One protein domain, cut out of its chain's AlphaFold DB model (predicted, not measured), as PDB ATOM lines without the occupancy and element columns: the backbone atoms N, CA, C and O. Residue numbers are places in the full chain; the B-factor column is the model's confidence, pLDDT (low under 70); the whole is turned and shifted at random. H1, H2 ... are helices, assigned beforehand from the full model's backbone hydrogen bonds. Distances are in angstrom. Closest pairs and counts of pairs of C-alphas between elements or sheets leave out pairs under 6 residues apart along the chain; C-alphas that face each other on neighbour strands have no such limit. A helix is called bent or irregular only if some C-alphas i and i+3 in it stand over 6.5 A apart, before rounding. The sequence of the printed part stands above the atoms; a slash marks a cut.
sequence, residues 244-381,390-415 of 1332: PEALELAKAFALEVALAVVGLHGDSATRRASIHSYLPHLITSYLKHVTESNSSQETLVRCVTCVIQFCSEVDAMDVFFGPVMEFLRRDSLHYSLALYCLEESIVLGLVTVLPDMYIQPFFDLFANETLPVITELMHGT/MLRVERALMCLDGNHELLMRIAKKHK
ATOM      1  N   PRO A 244     -50.607  35.441 -33.379       92.63
ATOM      2  CA  PRO A 244     -50.208  34.130 -33.895       92.63
ATOM      3  C   PRO A 244     -51.411  33.309 -34.375       92.63
ATOM      4  O   PRO A 244     -51.407  32.775 -35.477       92.63
ATOM      5  N   GLU A 245     -52.495  33.290 -33.597       93.42
ATOM      6  CA  GLU A 245     -53.720  32.574 -33.960       93.42
ATOM      7  C   GLU A 245     -54.490  33.264 -35.098       93.42
ATOM      8  O   GLU A 245     -55.198  32.599 -35.853       93.42
ATOM      9  N   ALA A 246     -54.352  34.586 -35.250       95.27
ATOM     10  CA  ALA A 246     -54.890  35.319 -36.393       95.27
ATOM     11  C   ALA A 246     -54.114  35.027 -37.688       95.27
ATOM     12  O   ALA A 246     -54.742  34.882 -38.735       95.27
ATOM     13  N   LEU A 247     -52.780  34.915 -37.627       94.41
ATOM     14  CA  LEU A 247     -51.954  34.492 -38.762       94.41
ATOM     15  C   LEU A 247     -52.295  33.056 -39.164       94.41
ATOM     16  O   LEU A 247     -52.635  32.829 -40.321       94.41
ATOM     17  N   GLU A 248     -52.323  32.109 -38.226       92.93
ATOM     18  CA  GLU A 248     -52.582  30.707 -38.581       92.93
ATOM     19  C   GLU A 248     -54.014  30.491 -39.100       92.93
ATOM     20  O   GLU A 248     -54.234  29.731 -40.043       92.93
ATOM     21  N   LEU A 249     -54.999  31.245 -38.590       91.85
ATOM     22  CA  LEU A 249     -56.344  31.260 -39.170       91.85
ATOM     23  C   LEU A 249     -56.375  31.911 -40.569       91.85
ATOM     24  O   LEU A 249     -57.102  31.439 -41.443       91.85
ATOM     25  N   ALA A 250     -55.591  32.967 -40.816       93.87
ATOM     26  CA  ALA A 250     -55.481  33.588 -42.139       93.87
ATOM     27  C   ALA A 250     -54.812  32.652 -43.163       93.87
ATOM     28  O   ALA A 250     -55.298  32.542 -44.290       93.87
ATOM     29  N   LYS A 251     -53.770  31.919 -42.754       93.06
ATOM     30  CA  LYS A 251     -53.126  30.849 -43.530       93.06
ATOM     31  C   LYS A 251     -54.114  29.732 -43.844       93.06
ATOM     32  O   LYS A 251     -54.264  29.371 -45.008       93.06
ATOM     33  N   ALA A 252     -54.875  29.263 -42.854       89.25
ATOM     34  CA  ALA A 252     -55.910  28.253 -43.067       89.25
ATOM     35  C   ALA A 252     -56.994  28.704 -44.071       89.25
ATOM     36  O   ALA A 252     -57.483  27.888 -44.854       89.25
ATOM     37  N   PHE A 253     -57.354  29.995 -44.101       90.63
ATOM     38  CA  PHE A 253     -58.238  30.538 -45.140       90.63
ATOM     39  C   PHE A 253     -57.564  30.601 -46.525       90.63
ATOM     40  O   PHE A 253     -58.231  30.331 -47.523       90.63
ATOM     41  N   ALA A 254     -56.276  30.955 -46.608       86.79
ATOM     42  CA  ALA A 254     -55.555  31.133 -47.877       86.79
ATOM     43  C   ALA A 254     -55.183  29.803 -48.561       86.79
ATOM     44  O   ALA A 254     -55.277  29.686 -49.787       86.79
ATOM     45  N   LEU A 255     -54.835  28.797 -47.755       87.83
ATOM     46  CA  LEU A 255     -54.609  27.408 -48.167       87.83
ATOM     47  C   LEU A 255     -55.919  26.623 -48.376       87.83
ATOM     48  O   LEU A 255     -55.881  25.464 -48.768       87.83
ATOM     49  N   GLU A 256     -57.076  27.250 -48.137       82.87
ATOM     50  CA  GLU A 256     -58.421  26.672 -48.306       82.87
ATOM     51  C   GLU A 256     -58.735  25.444 -47.422       82.87
ATOM     52  O   GLU A 256     -59.633  24.667 -47.732       82.87
ATOM     53  N   VAL A 257     -58.049  25.308 -46.280       85.31
ATOM     54  CA  VAL A 257     -58.236  24.213 -45.301       85.31
ATOM     55  C   VAL A 257     -59.126  24.584 -44.104       85.31
ATOM     56  O   VAL A 257     -59.471  23.729 -43.290       85.31
ATOM     57  N   ALA A 258     -59.495  25.859 -43.952       82.45
ATOM     58  CA  ALA A 258     -60.352  26.314 -42.859       82.45
ATOM     59  C   ALA A 258     -61.798  25.788 -42.975       82.45
ATOM     60  O   ALA A 258     -62.391  25.796 -44.049       82.45
ATOM     61  N   LEU A 259     -62.394  25.430 -41.832       82.68
ATOM     62  CA  LEU A 259     -63.781  24.959 -41.726       82.68
ATOM     63  C   LEU A 259     -64.772  26.090 -41.384       82.68
ATOM     64  O   LEU A 259     -64.411  27.097 -40.749       82.68
ATOM     65  N   ALA A 260     -66.041  25.891 -41.765       74.64
ATOM     66  CA  ALA A 260     -67.162  26.808 -41.527       74.64
ATOM     67  C   ALA A 260     -66.866  28.252 -41.979       74.64
ATOM     68  O   ALA A 260     -66.919  29.216 -41.203       74.64
ATOM     69  N   VAL A 261     -66.474  28.396 -43.245       76.55
ATOM     70  CA  VAL A 261     -66.013  29.665 -43.817       76.55
ATOM     71  C   VAL A 261     -67.186  30.467 -44.378       76.55
ATOM     72  O   VAL A 261     -67.777  30.105 -45.388       76.55
ATOM     73  N   VAL A 262     -67.497  31.603 -43.751       80.38
ATOM     74  CA  VAL A 262     -68.581  32.499 -44.184       80.38
ATOM     75  C   VAL A 262     -68.017  33.813 -44.722       80.38
ATOM     76  O   VAL A 262     -67.148  34.430 -44.107       80.38
ATOM     77  N   GLY A 263     -68.544  34.279 -45.858       79.15
ATOM     78  CA  GLY A 263     -68.221  35.592 -46.436       79.15
ATOM     79  C   GLY A 263     -66.976  35.638 -47.332       79.15
ATOM     80  O   GLY A 263     -66.517  36.733 -47.656       79.15
ATOM     81  N   LEU A 264     -66.425  34.485 -47.721       80.87
ATOM     82  CA  LEU A 264     -65.500  34.374 -48.853       80.87
ATOM     83  C   LEU A 264     -66.261  33.979 -50.120       80.87
ATOM     84  O   LEU A 264     -67.350  33.412 -50.054       80.87
ATOM     85  N   HIS A 265     -65.684  34.292 -51.278       75.63
ATOM     86  CA  HIS A 265     -66.265  33.924 -52.562       75.63
ATOM     87  C   HIS A 265     -66.048  32.429 -52.873       75.63
ATOM     88  O   HIS A 265     -65.093  31.799 -52.397       75.63
ATOM     89  N   GLY A 266     -66.945  31.859 -53.684       68.83
ATOM     90  CA  GLY A 266     -66.869  30.462 -54.123       68.83
ATOM     91  C   GLY A 266     -65.712  30.189 -55.090       68.83
ATOM     92  O   GLY A 266     -65.217  29.067 -55.133       68.83
ATOM     93  N   ASP A 267     -65.253  31.212 -55.815       76.00
ATOM     94  CA  ASP A 267     -64.052  31.143 -56.653       76.00
ATOM     95  C   ASP A 267     -62.766  31.348 -55.827       76.00
ATOM     96  O   ASP A 267     -62.669  32.234 -54.975       76.00
ATOM     97  N   SER A 268     -61.773  30.516 -56.129       80.10
ATOM     98  CA  SER A 268     -60.487  30.414 -55.440       80.10
ATOM     99  C   SER A 268     -59.597  31.646 -55.674       80.10
ATOM    100  O   SER A 268     -58.967  32.145 -54.738       80.10
ATOM    101  N   ALA A 269     -59.594  32.220 -56.883       82.60
ATOM    102  CA  ALA A 269     -58.769  33.393 -57.193       82.60
ATOM    103  C   ALA A 269     -59.261  34.649 -56.450       82.60
ATOM    104  O   ALA A 269     -58.494  35.325 -55.760       82.60
ATOM    105  N   THR A 270     -60.565  34.931 -56.519       84.42
ATOM    106  CA  THR A 270     -61.201  36.040 -55.784       84.42
ATOM    107  C   THR A 270     -61.142  35.857 -54.266       84.42
ATOM    108  O   THR A 270     -61.010  36.847 -53.538       84.42
ATOM    109  N   ARG A 271     -61.165  34.613 -53.768       84.44
ATOM    110  CA  ARG A 271     -60.914  34.288 -52.356       84.44
ATOM    111  C   ARG A 271     -59.497  34.665 -51.926       84.44
ATOM    112  O   ARG A 271     -59.360  35.445 -50.983       84.44
ATOM    113  N   ARG A 272     -58.463  34.176 -52.625       87.27
ATOM    114  CA  ARG A 272     -57.060  34.503 -52.310       87.27
ATOM    115  C   ARG A 272     -56.804  36.004 -52.384       87.27
ATOM    116  O   ARG A 272     -56.277  36.555 -51.426       87.27
ATOM    117  N   ALA A 273     -57.290  36.689 -53.421       89.19
ATOM    118  CA  ALA A 273     -57.189  38.148 -53.527       89.19
ATOM    119  C   ALA A 273     -57.855  38.887 -52.343       89.19
ATOM    120  O   ALA A 273     -57.310  39.864 -51.827       89.19
ATOM    121  N   SER A 274     -59.007  38.403 -51.864       89.45
ATOM    122  CA  SER A 274     -59.699  38.990 -50.706       89.45
ATOM    123  C   SER A 274     -58.897  38.848 -49.409       89.45
ATOM    124  O   SER A 274     -58.850  39.796 -48.623       89.45
ATOM    125  N   ILE A 275     -58.252  37.697 -49.191       92.03
ATOM    126  CA  ILE A 275     -57.401  37.446 -48.018       92.03
ATOM    127  C   ILE A 275     -56.093  38.234 -48.133       92.03
ATOM    128  O   ILE A 275     -55.751  38.965 -47.207       92.03
ATOM    129  N   HIS A 276     -55.415  38.157 -49.283       92.04
ATOM    130  CA  HIS A 276     -54.171  38.874 -49.590       92.04
ATOM    131  C   HIS A 276     -54.328  40.387 -49.364       92.04
ATOM    132  O   HIS A 276     -53.535  40.980 -48.641       92.04
ATOM    133  N   SER A 277     -55.454  40.984 -49.785       92.70
ATOM    134  CA  SER A 277     -55.780  42.398 -49.506       92.70
ATOM    135  C   SER A 277     -55.901  42.770 -48.014       92.70
ATOM    136  O   SER A 277     -55.810  43.946 -47.661       92.70
ATOM    137  N   TYR A 278     -56.113  41.790 -47.128       94.80
ATOM    138  CA  TYR A 278     -56.202  41.971 -45.675       94.80
ATOM    139  C   TYR A 278     -54.860  41.707 -44.963       94.80
ATOM    140  O   TYR A 278     -54.619  42.283 -43.898       94.80
ATOM    141  N   LEU A 279     -53.952  40.911 -45.547       94.90
ATOM    142  CA  LEU A 279     -52.653  40.574 -44.939       94.90
ATOM    143  C   LEU A 279     -51.809  41.807 -44.551       94.90
ATOM    144  O   LEU A 279     -51.324  41.826 -43.415       94.90
ATOM    145  N   PRO A 280     -51.690  42.878 -45.371       94.69
ATOM    146  CA  PRO A 280     -50.984  44.093 -44.966       94.69
ATOM    147  C   PRO A 280     -51.544  44.717 -43.683       94.69
ATOM    148  O   PRO A 280     -50.776  45.203 -42.854       94.69
ATOM    149  N   HIS A 281     -52.868  44.694 -43.488       93.58
ATOM    150  CA  HIS A 281     -53.505  45.238 -42.287       93.58
ATOM    151  C   HIS A 281     -53.216  44.373 -41.053       93.58
ATOM    152  O   HIS A 281     -52.837  44.910 -40.008       93.58
ATOM    153  N   LEU A 282     -53.338  43.049 -41.189       95.33
ATOM    154  CA  LEU A 282     -53.056  42.082 -40.128       95.33
ATOM    155  C   LEU A 282     -51.595  42.168 -39.658       95.33
ATOM    156  O   LEU A 282     -51.339  42.407 -38.478       95.33
ATOM    157  N   ILE A 283     -50.644  42.043 -40.588       95.82
ATOM    158  CA  ILE A 283     -49.210  42.008 -40.276       95.82
ATOM    159  C   ILE A 283     -48.736  43.364 -39.735       95.82
ATOM    160  O   ILE A 283     -48.042  43.411 -38.721       95.82
ATOM    161  N   THR A 284     -49.169  44.484 -40.331       91.84
ATOM    162  CA  THR A 284     -48.823  45.821 -39.811       91.84
ATOM    163  C   THR A 284     -49.373  46.037 -38.401       91.84
ATOM    164  O   THR A 284     -48.727  46.691 -37.586       91.84
ATOM    165  N   SER A 285     -50.552  45.492 -38.080       93.35
ATOM    166  CA  SER A 285     -51.126  45.591 -36.730       93.35
ATOM    167  C   SER A 285     -50.360  44.736 -35.716       93.35
ATOM    168  O   SER A 285     -50.146  45.189 -34.591       93.35
ATOM    169  N   TYR A 286     -49.878  43.555 -36.119       94.23
ATOM    170  CA  TYR A 286     -49.012  42.719 -35.284       94.23
ATOM    171  C   TYR A 286     -47.666  43.402 -35.005       94.23
ATOM    172  O   TYR A 286     -47.281  43.556 -33.845       94.23
ATOM    173  N   LEU A 287     -46.990  43.893 -36.049       91.52
ATOM    174  CA  LEU A 287     -45.698  44.571 -35.917       91.52
ATOM    175  C   LEU A 287     -45.807  45.846 -35.075       91.52
ATOM    176  O   LEU A 287     -44.996  46.035 -34.170       91.52
ATOM    177  N   LYS A 288     -46.845  46.670 -35.286       90.26
ATOM    178  CA  LYS A 288     -47.139  47.817 -34.409       90.26
ATOM    179  C   LYS A 288     -47.254  47.391 -32.954       90.26
ATOM    180  O   LYS A 288     -46.523  47.925 -32.131       90.26
ATOM    181  N   HIS A 289     -48.088  46.394 -32.651       90.72
ATOM    182  CA  HIS A 289     -48.258  45.908 -31.282       90.72
ATOM    183  C   HIS A 289     -46.931  45.477 -30.641       90.72
ATOM    184  O   HIS A 289     -46.663  45.852 -29.503       90.72
ATOM    185  N   VAL A 290     -46.090  44.727 -31.361       89.11
ATOM    186  CA  VAL A 290     -44.770  44.310 -30.861       89.11
ATOM    187  C   VAL A 290     -43.884  45.536 -30.606       89.11
ATOM    188  O   VAL A 290     -43.436  45.723 -29.476       89.11
ATOM    189  N   THR A 291     -43.730  46.436 -31.584       85.55
ATOM    190  CA  THR A 291     -42.900  47.651 -31.438       85.55
ATOM    191  C   THR A 291     -43.391  48.627 -30.359       85.55
ATOM    192  O   THR A 291     -42.576  49.223 -29.663       85.55
ATOM    193  N   GLU A 292     -44.705  48.769 -30.158       85.47
ATOM    194  CA  GLU A 292     -45.301  49.632 -29.125       85.47
ATOM    195  C   GLU A 292     -45.231  49.014 -27.717       85.47
ATOM    196  O   GLU A 292     -45.295  49.731 -26.719       85.47
ATOM    197  N   SER A 293     -45.105  47.686 -27.609       82.63
ATOM    198  CA  SER A 293     -45.139  46.969 -26.325       82.63
ATOM    199  C   SER A 293     -43.842  47.039 -25.505       82.63
ATOM    200  O   SER A 293     -43.797  46.464 -24.417       82.63
ATOM    201  N   ASN A 294     -42.800  47.728 -25.995       66.44
ATOM    202  CA  ASN A 294     -41.440  47.711 -25.432       66.44
ATOM    203  C   ASN A 294     -40.895  46.278 -25.216       66.44
ATOM    204  O   ASN A 294     -40.180  46.014 -24.248       66.44
ATOM    205  N   SER A 295     -41.258  45.335 -26.093       72.48
ATOM    206  CA  SER A 295     -40.801  43.942 -26.018       72.48
ATOM    207  C   SER A 295     -39.302  43.798 -26.307       72.48
ATOM    208  O   SER A 295     -38.711  44.654 -26.965       72.48
ATOM    209  N   SER A 296     -38.696  42.679 -25.887       80.48
ATOM    210  CA  SER A 296     -37.291  42.374 -26.202       80.48
ATOM    211  C   SER A 296     -37.031  42.323 -27.714       80.48
ATOM    212  O   SER A 296     -37.927  42.019 -28.507       80.48
ATOM    213  N   GLN A 297     -35.781  42.569 -28.118       80.81
ATOM    214  CA  GLN A 297     -35.353  42.434 -29.516       80.81
ATOM    215  C   GLN A 297     -35.588  41.007 -30.045       80.81
ATOM    216  O   GLN A 297     -35.996  40.848 -31.191       80.81
ATOM    217  N   GLU A 298     -35.451  39.982 -29.196       82.13
ATOM    218  CA  GLU A 298     -35.788  38.578 -29.502       82.13
ATOM    219  C   GLU A 298     -37.269  38.416 -29.877       82.13
ATOM    220  O   GLU A 298     -37.612  37.671 -30.793       82.13
ATOM    221  N   THR A 299     -38.166  39.136 -29.192       86.05
ATOM    222  CA  THR A 299     -39.608  39.099 -29.481       86.05
ATOM    223  C   THR A 299     -39.901  39.682 -30.861       86.05
ATOM    224  O   THR A 299     -40.755  39.152 -31.575       86.05
ATOM    225  N   LEU A 300     -39.178  40.736 -31.258       88.89
ATOM    226  CA  LEU A 300     -39.281  41.316 -32.596       88.89
ATOM    227  C   LEU A 300     -38.664  40.406 -33.666       88.89
ATOM    228  O   LEU A 300     -39.305  40.199 -34.690       88.89
ATOM    229  N   VAL A 301     -37.488  39.819 -33.423       88.50
ATOM    230  CA  VAL A 301     -36.857  38.844 -34.334       88.50
ATOM    231  C   VAL A 301     -37.787  37.660 -34.575       88.50
ATOM    232  O   VAL A 301     -38.145  37.397 -35.719       88.50
ATOM    233  N   ARG A 302     -38.303  37.028 -33.513       89.67
ATOM    234  CA  ARG A 302     -39.276  35.934 -33.637       89.67
ATOM    235  C   ARG A 302     -40.532  36.368 -34.398       89.67
ATOM    236  O   ARG A 302     -41.025  35.621 -35.231       89.67
ATOM    237  N   CYS A 303     -41.041  37.576 -34.142       92.07
ATOM    238  CA  CYS A 303     -42.186  38.122 -34.871       92.07
ATOM    239  C   CYS A 303     -41.895  38.277 -36.374       92.07
ATOM    240  O   CYS A 303     -42.707  37.844 -37.189       92.07
ATOM    241  N   VAL A 304     -40.745  38.846 -36.748       92.84
ATOM    242  CA  VAL A 304     -40.366  39.049 -38.154       92.84
ATOM    243  C   VAL A 304     -40.086  37.717 -38.855       92.84
ATOM    244  O   VAL A 304     -40.610  37.519 -39.947       92.84
ATOM    245  N   THR A 305     -39.375  36.774 -38.229       92.53
ATOM    246  CA  THR A 305     -39.157  35.425 -38.786       92.53
ATOM    247  C   THR A 305     -40.486  34.689 -39.005       92.53
ATOM    248  O   THR A 305     -40.730  34.198 -40.106       92.53
ATOM    249  N   CYS A 306     -41.412  34.705 -38.034       93.06
ATOM    250  CA  CYS A 306     -42.756  34.137 -38.221       93.06
ATOM    251  C   CYS A 306     -43.543  34.827 -39.351       93.06
ATOM    252  O   CYS A 306     -44.308  34.170 -40.054       93.06
ATOM    253  N   VAL A 307     -43.372  36.138 -39.546       95.12
ATOM    254  CA  VAL A 307     -44.004  36.877 -40.650       95.12
ATOM    255  C   VAL A 307     -43.392  36.506 -42.004       95.12
ATOM    256  O   VAL A 307     -44.150  36.361 -42.961       95.12
ATOM    257  N   ILE A 308     -42.071  36.317 -42.103       95.16
ATOM    258  CA  ILE A 308     -41.411  35.845 -43.333       95.16
ATOM    259  C   ILE A 308     -41.910  34.442 -43.685       95.16
ATOM    260  O   ILE A 308     -42.385  34.233 -44.799       95.16
ATOM    261  N   GLN A 309     -41.888  33.514 -42.722       94.42
ATOM    262  CA  GLN A 309     -42.401  32.155 -42.903       94.42
ATOM    263  C   GLN A 309     -43.864  32.166 -43.370       94.42
ATOM    264  O   GLN A 309     -44.182  31.568 -44.393       94.42
ATOM    265  N   PHE A 310     -44.739  32.914 -42.693       95.09
ATOM    266  CA  PHE A 310     -46.141  33.060 -43.089       95.09
ATOM    267  C   PHE A 310     -46.303  33.617 -44.516       95.09
ATOM    268  O   PHE A 310     -47.143  33.136 -45.275       95.09
ATOM    269  N   CYS A 311     -45.505  34.618 -44.908       95.66
ATOM    270  CA  CYS A 311     -45.565  35.184 -46.259       95.66
ATOM    271  C   CYS A 311     -45.043  34.209 -47.326       95.66
ATOM    272  O   CYS A 311     -45.556  34.227 -48.441       95.66
ATOM    273  N   SER A 312     -44.084  33.341 -46.992       94.39
ATOM    274  CA  SER A 312     -43.635  32.246 -47.861       94.39
ATOM    275  C   SER A 312     -44.720  31.175 -48.011       94.39
ATOM    276  O   SER A 312     -45.066  30.804 -49.127       94.39
ATOM    277  N   GLU A 313     -45.297  30.700 -46.904       93.02
ATOM    278  CA  GLU A 313     -46.319  29.638 -46.884       93.02
ATOM    279  C   GLU A 313     -47.628  30.030 -47.596       93.02
ATOM    280  O   GLU A 313     -48.382  29.159 -48.028       93.02
ATOM    281  N   VAL A 314     -47.914  31.331 -47.709       90.79
ATOM    282  CA  VAL A 314     -49.130  31.885 -48.335       90.79
ATOM    283  C   VAL A 314     -48.870  32.439 -49.752       90.79
ATOM    284  O   VAL A 314     -49.798  32.944 -50.382       90.79
ATOM    285  N   ASP A 315     -47.641  32.326 -50.275       90.40
ATOM    286  CA  ASP A 315     -47.203  32.911 -51.561       90.40
ATOM    287  C   ASP A 315     -47.498  34.426 -51.656       90.40
ATOM    288  O   ASP A 315     -48.108  34.945 -52.590       90.40
ATOM    289  N   ALA A 316     -47.108  35.145 -50.599       92.86
ATOM    290  CA  ALA A 316     -47.354  36.570 -50.381       92.86
ATOM    291  C   ALA A 316     -46.062  37.332 -50.018       92.86
ATOM    292  O   ALA A 316     -46.072  38.296 -49.247       92.86
ATOM    293  N   MET A 317     -44.915  36.909 -50.561       92.95
ATOM    294  CA  MET A 317     -43.625  37.582 -50.335       92.95
ATOM    295  C   MET A 317     -43.583  39.018 -50.888       92.95
ATOM    296  O   MET A 317     -42.778  39.833 -50.434       92.95
ATOM    297  N   ASP A 318     -44.492  39.372 -51.798       93.12
ATOM    298  CA  ASP A 318     -44.739  40.749 -52.235       93.12
ATOM    299  C   ASP A 318     -45.280  41.639 -51.095       93.12
ATOM    300  O   ASP A 318     -44.885  42.802 -50.973       93.12
ATOM    301  N   VAL A 319     -46.106  41.085 -50.198       94.29
ATOM    302  CA  VAL A 319     -46.575  41.758 -48.975       94.29
ATOM    303  C   VAL A 319     -45.422  41.962 -47.994       94.29
ATOM    304  O   VAL A 319     -45.326  43.029 -47.377       94.29
ATOM    305  N   PHE A 320     -44.517  40.984 -47.876       95.65
ATOM    306  CA  PHE A 320     -43.323  41.131 -47.045       95.65
ATOM    307  C   PHE A 320     -42.396  42.234 -47.583       95.65
ATOM    308  O   PHE A 320     -42.133  43.228 -46.902       95.65
ATOM    309  N   PHE A 321     -41.934  42.112 -48.830       95.06
ATOM    310  CA  PHE A 321     -40.971  43.053 -49.411       95.06
ATOM    311  C   PHE A 321     -41.552  44.437 -49.748       95.06
ATOM    312  O   PHE A 321     -40.777  45.388 -49.911       95.06
ATOM    313  N   GLY A 322     -42.882  44.556 -49.822       93.52
ATOM    314  CA  GLY A 322     -43.628  45.806 -49.942       93.52
ATOM    315  C   GLY A 322     -43.978  46.427 -48.578       93.52
ATOM    316  O   GLY A 322     -43.085  46.952 -47.907       93.52
ATOM    317  N   PRO A 323     -45.261  46.435 -48.157       93.80
ATOM    318  CA  PRO A 323     -45.736  47.210 -47.004       93.80
ATOM    319  C   PRO A 323     -45.075  46.846 -45.667       93.80
ATOM    320  O   PRO A 323     -44.912  47.723 -44.816       93.80
ATOM    321  N   VAL A 324     -44.677  45.586 -45.462       94.15
ATOM    322  CA  VAL A 324     -44.034  45.152 -44.210       94.15
ATOM    323  C   VAL A 324     -42.612  45.704 -44.105       94.15
ATOM    324  O   VAL A 324     -42.278  46.358 -43.115       94.15
ATOM    325  N   MET A 325     -41.791  45.533 -45.143       93.98
ATOM    326  CA  MET A 325     -40.451  46.122 -45.183       93.98
ATOM    327  C   MET A 325     -40.484  47.657 -45.249       93.98
ATOM    328  O   MET A 325     -39.593  48.295 -44.691       93.98
ATOM    329  N   GLU A 326     -41.510  48.282 -45.841       92.45
ATOM    330  CA  GLU A 326     -41.709  49.740 -45.755       92.45
ATOM    331  C   GLU A 326     -41.982  50.205 -44.312       92.45
ATOM    332  O   GLU A 326     -41.454  51.233 -43.883       92.45
ATOM    333  N   PHE A 327     -42.768  49.444 -43.540       92.62
ATOM    334  CA  PHE A 327     -42.997  49.722 -42.121       92.62
ATOM    335  C   PHE A 327     -41.705  49.571 -41.303       92.62
ATOM    336  O   PHE A 327     -41.351  50.482 -40.554       92.62
ATOM    337  N   LEU A 328     -40.977  48.465 -41.484       92.04
ATOM    338  CA  LEU A 328     -39.745  48.165 -40.741       92.04
ATOM    339  C   LEU A 328     -38.607  49.147 -41.066       92.04
ATOM    340  O   LEU A 328     -37.863  49.526 -40.167       92.04
ATOM    341  N   ARG A 329     -38.522  49.654 -42.307       90.92
ATOM    342  CA  ARG A 329     -37.532  50.664 -42.740       90.92
ATOM    343  C   ARG A 329     -37.654  52.018 -42.020       90.92
ATOM    344  O   ARG A 329     -36.750  52.842 -42.125       90.92
ATOM    345  N   ARG A 330     -38.753  52.281 -41.301       91.05
ATOM    346  CA  ARG A 330     -38.957  53.543 -40.556       91.05
ATOM    347  C   ARG A 330     -38.047  53.676 -39.338       91.05
ATOM    348  O   ARG A 330     -37.823  54.797 -38.890       91.05
ATOM    349  N   ASP A 331     -37.526  52.562 -38.831       87.93
ATOM    350  CA  ASP A 331     -36.557  52.517 -37.743       87.93
ATOM    351  C   ASP A 331     -35.316  51.726 -38.188       87.93
ATOM    352  O   ASP A 331     -35.420  50.608 -38.697       87.93
ATOM    353  N   SER A 332     -34.128  52.303 -38.000       86.63
ATOM    354  CA  SER A 332     -32.868  51.689 -38.434       86.63
ATOM    355  C   SER A 332     -32.554  50.373 -37.714       86.63
ATOM    356  O   SER A 332     -31.890  49.510 -38.295       86.63
ATOM    357  N   LEU A 333     -33.004  50.205 -36.466       85.76
ATOM    358  CA  LEU A 333     -32.812  48.976 -35.702       85.76
ATOM    359  C   LEU A 333     -33.748  47.881 -36.220       85.76
ATOM    360  O   LEU A 333     -33.294  46.774 -36.505       85.76
ATOM    361  N   HIS A 334     -35.034  48.197 -36.400       88.31
ATOM    362  CA  HIS A 334     -36.021  47.236 -36.905       88.31
ATOM    363  C   HIS A 334     -35.682  46.767 -38.325       88.31
ATOM    364  O   HIS A 334     -35.810  45.583 -38.629       88.31
ATOM    365  N   TYR A 335     -35.187  47.670 -39.176       91.14
ATOM    366  CA  TYR A 335     -34.705  47.332 -40.513       91.14
ATOM    367  C   TYR A 335     -33.495  46.386 -40.486       91.14
ATOM    368  O   TYR A 335     -33.477  45.398 -41.219       91.14
ATOM    369  N   SER A 336     -32.518  46.638 -39.608       88.33
ATOM    370  CA  SER A 336     -31.334  45.773 -39.467       88.33
ATOM    371  C   SER A 336     -31.698  44.383 -38.937       88.33
ATOM    372  O   SER A 336     -31.192  43.386 -39.440       88.33
ATOM    373  N   LEU A 337     -32.629  44.297 -37.980       88.10
ATOM    374  CA  LEU A 337     -33.142  43.016 -37.477       88.10
ATOM    375  C   LEU A 337     -33.933  42.251 -38.551       88.10
ATOM    376  O   LEU A 337     -33.815  41.036 -38.635       88.10
ATOM    377  N   ALA A 338     -34.682  42.940 -39.416       90.71
ATOM    378  CA  ALA A 338     -35.388  42.296 -40.525       90.71
ATOM    379  C   ALA A 338     -34.435  41.722 -41.586       90.71
ATOM    380  O   ALA A 338     -34.659  40.622 -42.089       90.71
ATOM    381  N   LEU A 339     -33.352  42.440 -41.896       91.77
ATOM    382  CA  LEU A 339     -32.269  41.939 -42.747       91.77
ATOM    383  C   LEU A 339     -31.515  40.765 -42.096       91.77
ATOM    384  O   LEU A 339     -31.102  39.857 -42.809       91.77
ATOM    385  N   TYR A 340     -31.388  40.740 -40.765       88.67
ATOM    386  CA  TYR A 340     -30.833  39.601 -40.028       88.67
ATOM    387  C   TYR A 340     -31.740  38.357 -40.124       88.67
ATOM    388  O   TYR A 340     -31.273  37.295 -40.525       88.67
ATOM    389  N   CYS A 341     -33.051  38.487 -39.874       91.76
ATOM    390  CA  CYS A 341     -34.032  37.396 -40.034       91.76
ATOM    391  C   CYS A 341     -34.068  36.799 -41.454       91.76
ATOM    392  O   CYS A 341     -34.424  35.630 -41.635       91.76
ATOM    393  N   LEU A 342     -33.725  37.592 -42.475       93.19
ATOM    394  CA  LEU A 342     -33.664  37.119 -43.857       93.19
ATOM    395  C   LEU A 342     -32.534  36.111 -44.098       93.19
ATOM    396  O   LEU A 342     -32.696  35.285 -44.984       93.19
ATOM    397  N   GLU A 343     -31.437  36.120 -43.336       90.24
ATOM    398  CA  GLU A 343     -30.338  35.157 -43.520       90.24
ATOM    399  C   GLU A 343     -30.823  33.717 -43.323       90.24
ATOM    400  O   GLU A 343     -30.759  32.911 -44.250       90.24
ATOM    401  N   GLU A 344     -31.370  33.422 -42.142       87.91
ATOM    402  CA  GLU A 344     -31.940  32.115 -41.807       87.91
ATOM    403  C   GLU A 344     -33.050  31.736 -42.798       87.91
ATOM    404  O   GLU A 344     -33.069  30.626 -43.324       87.91
ATOM    405  N   SER A 345     -33.918  32.690 -43.144       91.53
ATOM    406  CA  SER A 345     -35.029  32.466 -44.078       91.53
ATOM    407  C   SER A 345     -34.575  32.148 -45.512       91.53
ATOM    408  O   SER A 345     -35.234  31.375 -46.206       91.53
ATOM    409  N   ILE A 346     -33.460  32.724 -45.973       91.83
ATOM    410  CA  ILE A 346     -32.855  32.423 -47.280       91.83
ATOM    411  C   ILE A 346     -32.160  31.055 -47.238       91.83
ATOM    412  O   ILE A 346     -32.325  30.256 -48.157       91.83
ATOM    413  N   VAL A 347     -31.422  30.748 -46.164       88.44
ATOM    414  CA  VAL A 347     -30.732  29.455 -45.994       88.44
ATOM    415  C   VAL A 347     -31.726  28.290 -45.886       88.44
ATOM    416  O   VAL A 347     -31.468  27.230 -46.447       88.44
ATOM    417  N   LEU A 348     -32.880  28.494 -45.240       89.54
ATOM    418  CA  LEU A 348     -33.985  27.526 -45.167       89.54
ATOM    419  C   LEU A 348     -34.823  27.428 -46.460       89.54
ATOM    420  O   LEU A 348     -35.768  26.644 -46.509       89.54
ATOM    421  N   GLY A 349     -34.537  28.231 -47.490       88.88
ATOM    422  CA  GLY A 349     -35.283  28.222 -48.753       88.88
ATOM    423  C   GLY A 349     -36.676  28.869 -48.708       88.88
ATOM    424  O   GLY A 349     -37.376  28.848 -49.717       88.88
ATOM    425  N   LEU A 350     -37.073  29.498 -47.592       90.43
ATOM    426  CA  LEU A 350     -38.314  30.292 -47.497       90.43
ATOM    427  C   LEU A 350     -38.262  31.533 -48.406       90.43
ATOM    428  O   LEU A 350     -39.286  32.052 -48.845       90.43
ATOM    429  N   VAL A 351     -37.054  32.037 -48.676       91.69
ATOM    430  CA  VAL A 351     -36.815  33.210 -49.524       91.69
ATOM    431  C   VAL A 351     -35.785  32.874 -50.598       91.69
ATOM    432  O   VAL A 351     -34.583  33.030 -50.400       91.69
ATOM    433  N   THR A 352     -36.259  32.458 -51.771       87.44
ATOM    434  CA  THR A 352     -35.406  32.180 -52.942       87.44
ATOM    435  C   THR A 352     -35.053  33.436 -53.744       87.44
ATOM    436  O   THR A 352     -34.032  33.474 -54.429       87.44
ATOM    437  N   VAL A 353     -35.853  34.507 -53.662       89.23
ATOM    438  CA  VAL A 353     -35.633  35.754 -54.415       89.23
ATOM    439  C   VAL A 353     -35.586  36.958 -53.476       89.23
ATOM    440  O   VAL A 353     -36.583  37.321 -52.856       89.23
ATOM    441  N   LEU A 354     -34.427  37.622 -53.427       91.83
ATOM    442  CA  LEU A 354     -34.218  38.882 -52.713       91.83
ATOM    443  C   LEU A 354     -34.186  40.051 -53.721       91.83
ATOM    444  O   LEU A 354     -33.290  40.082 -54.570       91.83
ATOM    445  N   PRO A 355     -35.123  41.020 -53.656       92.04
ATOM    446  CA  PRO A 355     -35.135  42.161 -54.572       92.04
ATOM    447  C   PRO A 355     -33.863  43.019 -54.482       92.04
ATOM    448  O   PRO A 355     -33.334  43.247 -53.394       92.04
ATOM    449  N   ASP A 356     -33.419  43.569 -55.614       88.45
ATOM    450  CA  ASP A 356     -32.138  44.273 -55.807       88.45
ATOM    451  C   ASP A 356     -31.847  45.333 -54.736       88.45
ATOM    452  O   ASP A 356     -30.723  45.450 -54.246       88.45
ATOM    453  N   MET A 357     -32.882  46.087 -54.341       88.70
ATOM    454  CA  MET A 357     -32.786  47.159 -53.344       88.70
ATOM    455  C   MET A 357     -32.393  46.670 -51.942       88.70
ATOM    456  O   MET A 357     -32.004  47.486 -51.112       88.70
ATOM    457  N   TYR A 358     -32.518  45.367 -51.672       91.78
ATOM    458  CA  TYR A 358     -32.193  44.736 -50.396       91.78
ATOM    459  C   TYR A 358     -30.879  43.945 -50.430       91.78
ATOM    460  O   TYR A 358     -30.301  43.743 -49.369       91.78
ATOM    461  N   ILE A 359     -30.354  43.565 -51.605       91.22
ATOM    462  CA  ILE A 359     -29.112  42.772 -51.714       91.22
ATOM    463  C   ILE A 359     -27.906  43.525 -51.138       91.22
ATOM    464  O   ILE A 359     -27.174  42.968 -50.323       91.22
ATOM    465  N   GLN A 360     -27.695  44.788 -51.529       89.82
ATOM    466  CA  GLN A 360     -26.554  45.562 -51.023       89.82
ATOM    467  C   GLN A 360     -26.686  45.872 -49.514       89.82
ATOM    468  O   GLN A 360     -25.728  45.591 -48.802       89.82
ATOM    469  N   PRO A 361     -27.843  46.328 -48.977       90.46
ATOM    470  CA  PRO A 361     -28.033  46.462 -47.527       90.46
ATOM    471  C   PRO A 361     -27.876  45.156 -46.734       90.46
ATOM    472  O   PRO A 361     -27.310  45.183 -45.644       90.46
ATOM    473  N   PHE A 362     -28.350  44.024 -47.265       91.69
ATOM    474  CA  PHE A 362     -28.167  42.705 -46.650       91.69
ATOM    475  C   PHE A 362     -26.681  42.339 -46.578       91.69
ATOM    476  O   PHE A 362     -26.186  41.996 -45.510       91.69
ATOM    477  N   PHE A 363     -25.947  42.497 -47.684       90.13
ATOM    478  CA  PHE A 363     -24.500  42.296 -47.704       90.13
ATOM    479  C   PHE A 363     -23.779  43.226 -46.711       90.13
ATOM    480  O   PHE A 363     -22.987  42.761 -45.893       90.13
ATOM    481  N   ASP A 364     -24.076  44.527 -46.746       88.35
ATOM    482  CA  ASP A 364     -23.410  45.542 -45.922       88.35
ATOM    483  C   ASP A 364     -23.659  45.340 -44.412       88.35
ATOM    484  O   ASP A 364     -22.781  45.658 -43.608       88.35
ATOM    485  N   LEU A 365     -24.813  44.793 -44.005       87.48
ATOM    486  CA  LEU A 365     -25.130  44.503 -42.598       87.48
ATOM    487  C   LEU A 365     -24.109  43.546 -41.968       87.48
ATOM    488  O   LEU A 365     -23.562  43.830 -40.906       87.48
ATOM    489  N   PHE A 366     -23.862  42.424 -42.634       85.48
ATOM    490  CA  PHE A 366     -22.985  41.355 -42.160       85.48
ATOM    491  C   PHE A 366     -21.516  41.558 -42.568       85.48
ATOM    492  O   PHE A 366     -20.623  40.963 -41.967       85.48
ATOM    493  N   ALA A 367     -21.248  42.399 -43.574       82.87
ATOM    494  CA  ALA A 367     -19.893  42.809 -43.938       82.87
ATOM    495  C   ALA A 367     -19.252  43.746 -42.911       82.87
ATOM    496  O   ALA A 367     -18.031  43.771 -42.766       82.87
ATOM    497  N   ASN A 368     -20.068  44.519 -42.196       75.20
ATOM    498  CA  ASN A 368     -19.604  45.344 -41.095       75.20
ATOM    499  C   ASN A 368     -19.483  44.493 -39.822       75.20
ATOM    500  O   ASN A 368     -20.440  44.359 -39.059       75.20
ATOM    501  N   GLU A 369     -18.271  44.002 -39.537       58.64
ATOM    502  CA  GLU A 369     -17.921  43.296 -38.286       58.64
ATOM    503  C   GLU A 369     -18.298  44.074 -37.007       58.64
ATOM    504  O   GLU A 369     -18.354  43.505 -35.924       58.64
ATOM    505  N   THR A 370     -18.592  45.374 -37.116       55.21
ATOM    506  CA  THR A 370     -19.013  46.267 -36.028       55.21
ATOM    507  C   THR A 370     -20.475  46.116 -35.580       55.21
ATOM    508  O   THR A 370     -20.918  46.895 -34.735       55.21
ATOM    509  N   LEU A 371     -21.237  45.143 -36.098       52.95
ATOM    510  CA  LEU A 371     -22.594  44.799 -35.631       52.95
ATOM    511  C   LEU A 371     -22.702  43.479 -34.818       52.95
ATOM    512  O   LEU A 371     -23.722  42.789 -34.921       52.95
ATOM    513  N   PRO A 372     -21.747  43.121 -33.925       48.19
ATOM    514  CA  PRO A 372     -21.855  41.891 -33.141       48.19
ATOM    515  C   PRO A 372     -23.021  41.948 -32.143       48.19
ATOM    516  O   PRO A 372     -23.546  40.906 -31.776       48.19
ATOM    517  N   VAL A 373     -23.510  43.147 -31.792       49.84
ATOM    518  CA  VAL A 373     -24.619  43.373 -30.845       49.84
ATOM    519  C   VAL A 373     -25.897  42.600 -31.205       49.84
ATOM    520  O   VAL A 373     -26.621  42.204 -30.302       49.84
ATOM    521  N   ILE A 374     -26.180  42.352 -32.491       54.36
ATOM    522  CA  ILE A 374     -27.335  41.525 -32.897       54.36
ATOM    523  C   ILE A 374     -27.013  40.024 -32.780       54.36
ATOM    524  O   ILE A 374     -27.882  39.231 -32.436       54.36
ATOM    525  N   THR A 375     -25.765  39.624 -33.039       51.74
ATOM    526  CA  THR A 375     -25.364  38.207 -33.091       51.74
ATOM    527  C   THR A 375     -25.076  37.636 -31.696       51.74
ATOM    528  O   THR A 375     -25.598  36.579 -31.353       51.74
ATOM    529  N   GLU A 376     -24.299  38.351 -30.874       49.17
ATOM    530  CA  GLU A 376     -23.886  37.941 -29.519       49.17
ATOM    531  C   GLU A 376     -25.058  37.849 -28.531       49.17
ATOM    532  O   GLU A 376     -24.996  37.083 -27.574       49.17
ATOM    533  N   LEU A 377     -26.137  38.606 -28.759       48.39
ATOM    534  CA  LEU A 377     -27.361  38.542 -27.950       48.39
ATOM    535  C   LEU A 377     -28.284  37.374 -28.331       48.39
ATOM    536  O   LEU A 377     -29.145  37.016 -27.534       48.39
ATOM    537  N   MET A 378     -28.134  36.806 -29.532       50.38
ATOM    538  CA  MET A 378     -29.040  35.778 -30.069       50.38
ATOM    539  C   MET A 378     -28.440  34.372 -30.007       50.38
ATOM    540  O   MET A 378     -29.164  33.409 -29.762       50.38
ATOM    541  N   HIS A 379     -27.127  34.232 -30.211       45.16
ATOM    542  CA  HIS A 379     -26.451  32.950 -30.021       45.16
ATOM    543  C   HIS A 379     -26.141  32.744 -28.538       45.16
ATOM    544  O   HIS A 379     -25.119  33.200 -28.022       45.16
ATOM    545  N   GLY A 380     -27.023  32.001 -27.862       42.78
ATOM    546  CA  GLY A 380     -26.674  31.331 -26.611       42.78
ATOM    547  C   GLY A 380     -25.370  30.542 -26.783       42.78
ATOM    548  O   GLY A 380     -25.068  30.049 -27.867       42.78
ATOM    549  N   THR A 381     -24.569  30.463 -25.721       39.58
ATOM    550  CA  THR A 381     -23.127  30.153 -25.760       39.58
ATOM    551  C   THR A 381     -22.764  28.685 -26.065       39.58
ATOM    552  O   THR A 381     -21.842  28.153 -25.446       39.58
ATOM    553  N   MET A 390     -18.852  37.448 -43.361       83.54
ATOM    554  CA  MET A 390     -18.615  37.118 -44.773       83.54
ATOM    555  C   MET A 390     -19.042  35.700 -45.173       83.54
ATOM    556  O   MET A 390     -19.711  35.556 -46.190       83.54
ATOM    557  N   LEU A 391     -18.702  34.663 -44.401       80.69
ATOM    558  CA  LEU A 391     -19.039  33.267 -44.727       80.69
ATOM    559  C   LEU A 391     -20.549  33.011 -44.630       80.69
ATOM    560  O   LEU A 391     -21.120  32.303 -45.460       80.69
ATOM    561  N   ARG A 392     -21.198  33.625 -43.635       85.55
ATOM    562  CA  ARG A 392     -22.657  33.590 -43.442       85.55
ATOM    563  C   ARG A 392     -23.394  34.195 -44.639       85.55
ATOM    564  O   ARG A 392     -24.260  33.550 -45.230       85.55
ATOM    565  N   VAL A 393     -22.973  35.387 -45.065       87.98
ATOM    566  CA  VAL A 393     -23.496  36.052 -46.269       87.98
ATOM    567  C   VAL A 393     -23.199  35.261 -47.527       87.98
ATOM    568  O   VAL A 393     -24.077  35.141 -48.371       87.98
ATOM    569  N   GLU A 394     -21.985  34.730 -47.675       88.97
ATOM    570  CA  GLU A 394     -21.614  33.950 -48.854       88.97
ATOM    571  C   GLU A 394     -22.554  32.751 -49.019       88.97
ATOM    572  O   GLU A 394     -23.119  32.570 -50.099       88.97
ATOM    573  N   ARG A 395     -22.816  32.012 -47.930       87.23
ATOM    574  CA  ARG A 395     -23.785  30.907 -47.912       87.23
ATOM    575  C   ARG A 395     -25.200  31.373 -48.259       87.23
ATOM    576  O   ARG A 395     -25.813  30.785 -49.142       87.23
ATOM    577  N   ALA A 396     -25.708  32.429 -47.621       88.23
ATOM    578  CA  ALA A 396     -27.060  32.926 -47.894       88.23
ATOM    579  C   ALA A 396     -27.217  33.423 -49.347       88.23
ATOM    580  O   ALA A 396     -28.174  33.070 -50.031       88.23
ATOM    581  N   LEU A 397     -26.253  34.188 -49.870       90.64
ATOM    582  CA  LEU A 397     -26.289  34.688 -51.248       90.64
ATOM    583  C   LEU A 397     -26.166  33.571 -52.296       90.64
ATOM    584  O   LEU A 397     -26.678  33.737 -53.402       90.64
ATOM    585  N   MET A 398     -25.530  32.440 -51.968       89.06
ATOM    586  CA  MET A 398     -25.489  31.262 -52.845       89.06
ATOM    587  C   MET A 398     -26.870  30.609 -53.037       89.06
ATOM    588  O   MET A 398     -27.091  30.013 -54.090       89.06
ATOM    589  N   CYS A 399     -27.794  30.744 -52.077       88.52
ATOM    590  CA  CYS A 399     -29.148  30.178 -52.153       88.52
ATOM    591  C   CYS A 399     -30.137  31.024 -52.982       88.52
ATOM    592  O   CYS A 399     -31.237  30.564 -53.274       88.52
ATOM    593  N   LEU A 400     -29.784  32.255 -53.372       88.11
ATOM    594  CA  LEU A 400     -30.689  33.147 -54.107       88.11
ATOM    595  C   LEU A 400     -30.767  32.793 -55.597       88.11
ATOM    596  O   LEU A 400     -29.741  32.575 -56.242       88.11
ATOM    597  N   ASP A 401     -31.966  32.798 -56.181       82.05
ATOM    598  CA  ASP A 401     -32.202  32.369 -57.565       82.05
ATOM    599  C   ASP A 401     -31.925  33.430 -58.639       82.05
ATOM    600  O   ASP A 401     -31.533  33.078 -59.759       82.05
ATOM    601  N   GLY A 402     -32.019  34.718 -58.296       80.95
ATOM    602  CA  GLY A 402     -31.848  35.847 -59.221       80.95
ATOM    603  C   GLY A 402     -30.582  36.696 -59.023       80.95
ATOM    604  O   GLY A 402     -29.715  36.404 -58.205       80.95
ATOM    605  N   ASN A 403     -30.515  37.806 -59.766       80.86
ATOM    606  CA  ASN A 403     -29.547  38.900 -59.586       80.86
ATOM    607  C   ASN A 403     -28.056  38.538 -59.725       80.86
ATOM    608  O   ASN A 403     -27.177  39.203 -59.170       80.86
ATOM    609  N   HIS A 404     -27.759  37.548 -60.572       81.92
ATOM    610  CA  HIS A 404     -26.418  37.006 -60.830       81.92
ATOM    611  C   HIS A 404     -25.362  38.064 -61.167       81.92
ATOM    612  O   HIS A 404     -24.224  37.939 -60.729       81.92
ATOM    613  N   GLU A 405     -25.706  39.119 -61.913       85.15
ATOM    614  CA  GLU A 405     -24.755  40.198 -62.218       85.15
ATOM    615  C   GLU A 405     -24.318  40.987 -60.979       85.15
ATOM    616  O   GLU A 405     -23.148  41.361 -60.870       85.15
ATOM    617  N   LEU A 406     -25.251  41.275 -60.068       87.29
ATOM    618  CA  LEU A 406     -24.960  42.011 -58.842       87.29
ATOM    619  C   LEU A 406     -24.199  41.110 -57.867       87.29
ATOM    620  O   LEU A 406     -23.166  41.526 -57.344       87.29
ATOM    621  N   LEU A 407     -24.636  39.857 -57.716       88.45
ATOM    622  CA  LEU A 407     -23.954  38.859 -56.891       88.45
ATOM    623  C   LEU A 407     -22.522  38.591 -57.389       88.45
ATOM    624  O   LEU A 407     -21.600  38.593 -56.582       88.45
ATOM    625  N   MET A 408     -22.282  38.489 -58.703       87.69
ATOM    626  CA  MET A 408     -20.922  38.366 -59.260       87.69
ATOM    627  C   MET A 408     -20.063  39.619 -59.053       87.69
ATOM    628  O   MET A 408     -18.850  39.502 -58.867       87.69
ATOM    629  N   ARG A 409     -20.654  40.824 -59.092       89.25
ATOM    630  CA  ARG A 409     -19.929  42.068 -58.778       89.25
ATOM    631  C   ARG A 409     -19.528  42.116 -57.305       89.25
ATOM    632  O   ARG A 409     -18.388  42.469 -57.018       89.25
ATOM    633  N   ILE A 410     -20.424  41.725 -56.397       87.56
ATOM    634  CA  ILE A 410     -20.144  41.603 -54.960       87.56
ATOM    635  C   ILE A 410     -19.055  40.548 -54.730       87.56
ATOM    636  O   ILE A 410     -18.033  40.859 -54.119       87.56
ATOM    637  N   ALA A 411     -19.211  39.352 -55.305       89.12
ATOM    638  CA  ALA A 411     -18.278  38.243 -55.145       89.12
ATOM    639  C   ALA A 411     -16.853  38.608 -55.582       89.12
ATOM    640  O   ALA A 411     -15.910  38.428 -54.819       89.12
ATOM    641  N   LYS A 412     -16.690  39.222 -56.763       87.41
ATOM    642  CA  LYS A 412     -15.377  39.689 -57.241       87.41
ATOM    643  C   LYS A 412     -14.805  40.842 -56.415       87.41
ATOM    644  O   LYS A 412     -13.603  40.880 -56.186       87.41
ATOM    645  N   LYS A 413     -15.642  41.785 -55.968       86.18
ATOM    646  CA  LYS A 413     -15.206  42.941 -55.163       86.18
ATOM    647  C   LYS A 413     -14.713  42.528 -53.771       86.18
ATOM    648  O   LYS A 413     -13.801  43.164 -53.252       86.18
ATOM    649  N   HIS A 414     -15.314  41.493 -53.188       85.26
ATOM    650  CA  HIS A 414     -15.051  41.036 -51.819       85.26
ATOM    651  C   HIS A 414     -14.338  39.672 -51.739       85.26
ATOM    652  O   HIS A 414     -14.200  39.134 -50.649       85.26
ATOM    653  N   LYS A 415     -13.857  39.135 -52.873       85.54
ATOM    654  CA  LYS A 415     -13.172  37.830 -52.991       85.54
ATOM    655  C   LYS A 415     -13.965  36.642 -52.410       85.54
ATOM    656  O   LYS A 415     -13.393  35.735 -51.819       85.54
TER     657      LYS A 415
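What this domain is: This is residues 244 to 381 and 390 to 415 of the 1332 residues of the protein "RING-type domain-containing protein" of Trypanosoma cruzi (strain CL Brener) (UniProt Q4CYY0). Four helices, H1, H3, H4 and H5, form an up-and-down bundle, each running against the one before it in the chain, and H6 crosses H4 and joins the bundle to H7 and H9, with H10 near H7. At the opposite end of the longest axis, H2 packs on H1 and the loop of residues 255 to 267 extends beyond the bundle. The printed part has 164 residues with ten named helices, H1 to H10 in chain order, and no named strand; the class is all helix. It is compact, with a radius of gyration of the C-alphas of 17.3 A and spans of 55 by 38 by 29 A.

Where its parts are: The longest helix, H4, residues 297 to 313, measures 24.2 A from C-alpha 297 at (-35.353, 42.434, -29.516) to C-alpha 313 at (-46.319, 29.638, -46.884). Before it come H1, residues 244 to 254, H2, residues 268 to 276, and H3, residues 279 to 292, 19.7 A long. After it come H5, residues 317 to 328, H6, residues 332 to 347, 23.6 A long, H7, residues 356 to 367, 17.1 A long, H8, residues 372 to 375, H9, residues 390 to 398, and H10, residues 404 to 414, which ends at C-alpha 414 (-15.051, 41.036, -51.819). H5 and H7 are only just irregular: C-alphas 320 and 323 are 6.54 A apart, and C-alphas 357 and 360 are 6.8 A apart.

How they stand to each other: H4 and H6 are the hubs, touching four helices each. They touch each other at a steep tilt of 49 degrees, with the closest C-alphas, Thr 305 and Cys 341, 5.6 A apart. H3 and H4 form a hairpin at a shallow tilt of 7 degrees, closest at the C-alphas of Val 290 and Leu 300, 6.5 A. H4 only just touches H1, with 3 pairs of C-alphas within 8 A, the closest being Lys 251 and Phe 310 at 7.3 A. H1 and H2 form another hairpin, closest at the C-alphas of Ala 254 and Arg 272, 5.8 A. H6 touches H7 about perpendicular, at 85 degrees, the closest C-alphas being Leu 339 and Phe 362, 5.7 A. Every O i to N i+4 pair is within hydrogen-bond range in H1, H2, H3, H4, H9 and H10; H5 has 6 of 8, H6 10 of 12 and H7 5 of 8, and H8 is too short for such a pair.

The domain as a whole: The C-alphas farthest apart, Val 262 and Lys 415, are 56.4 A apart. Residues 382 to 389 are not printed, and C-alphas 381 and 390 are 20.7 A apart across this cut. The link from H1 to H2 is long, with 13 residues. Confidence is under 70 at residues 266, 294 and 369 to 381.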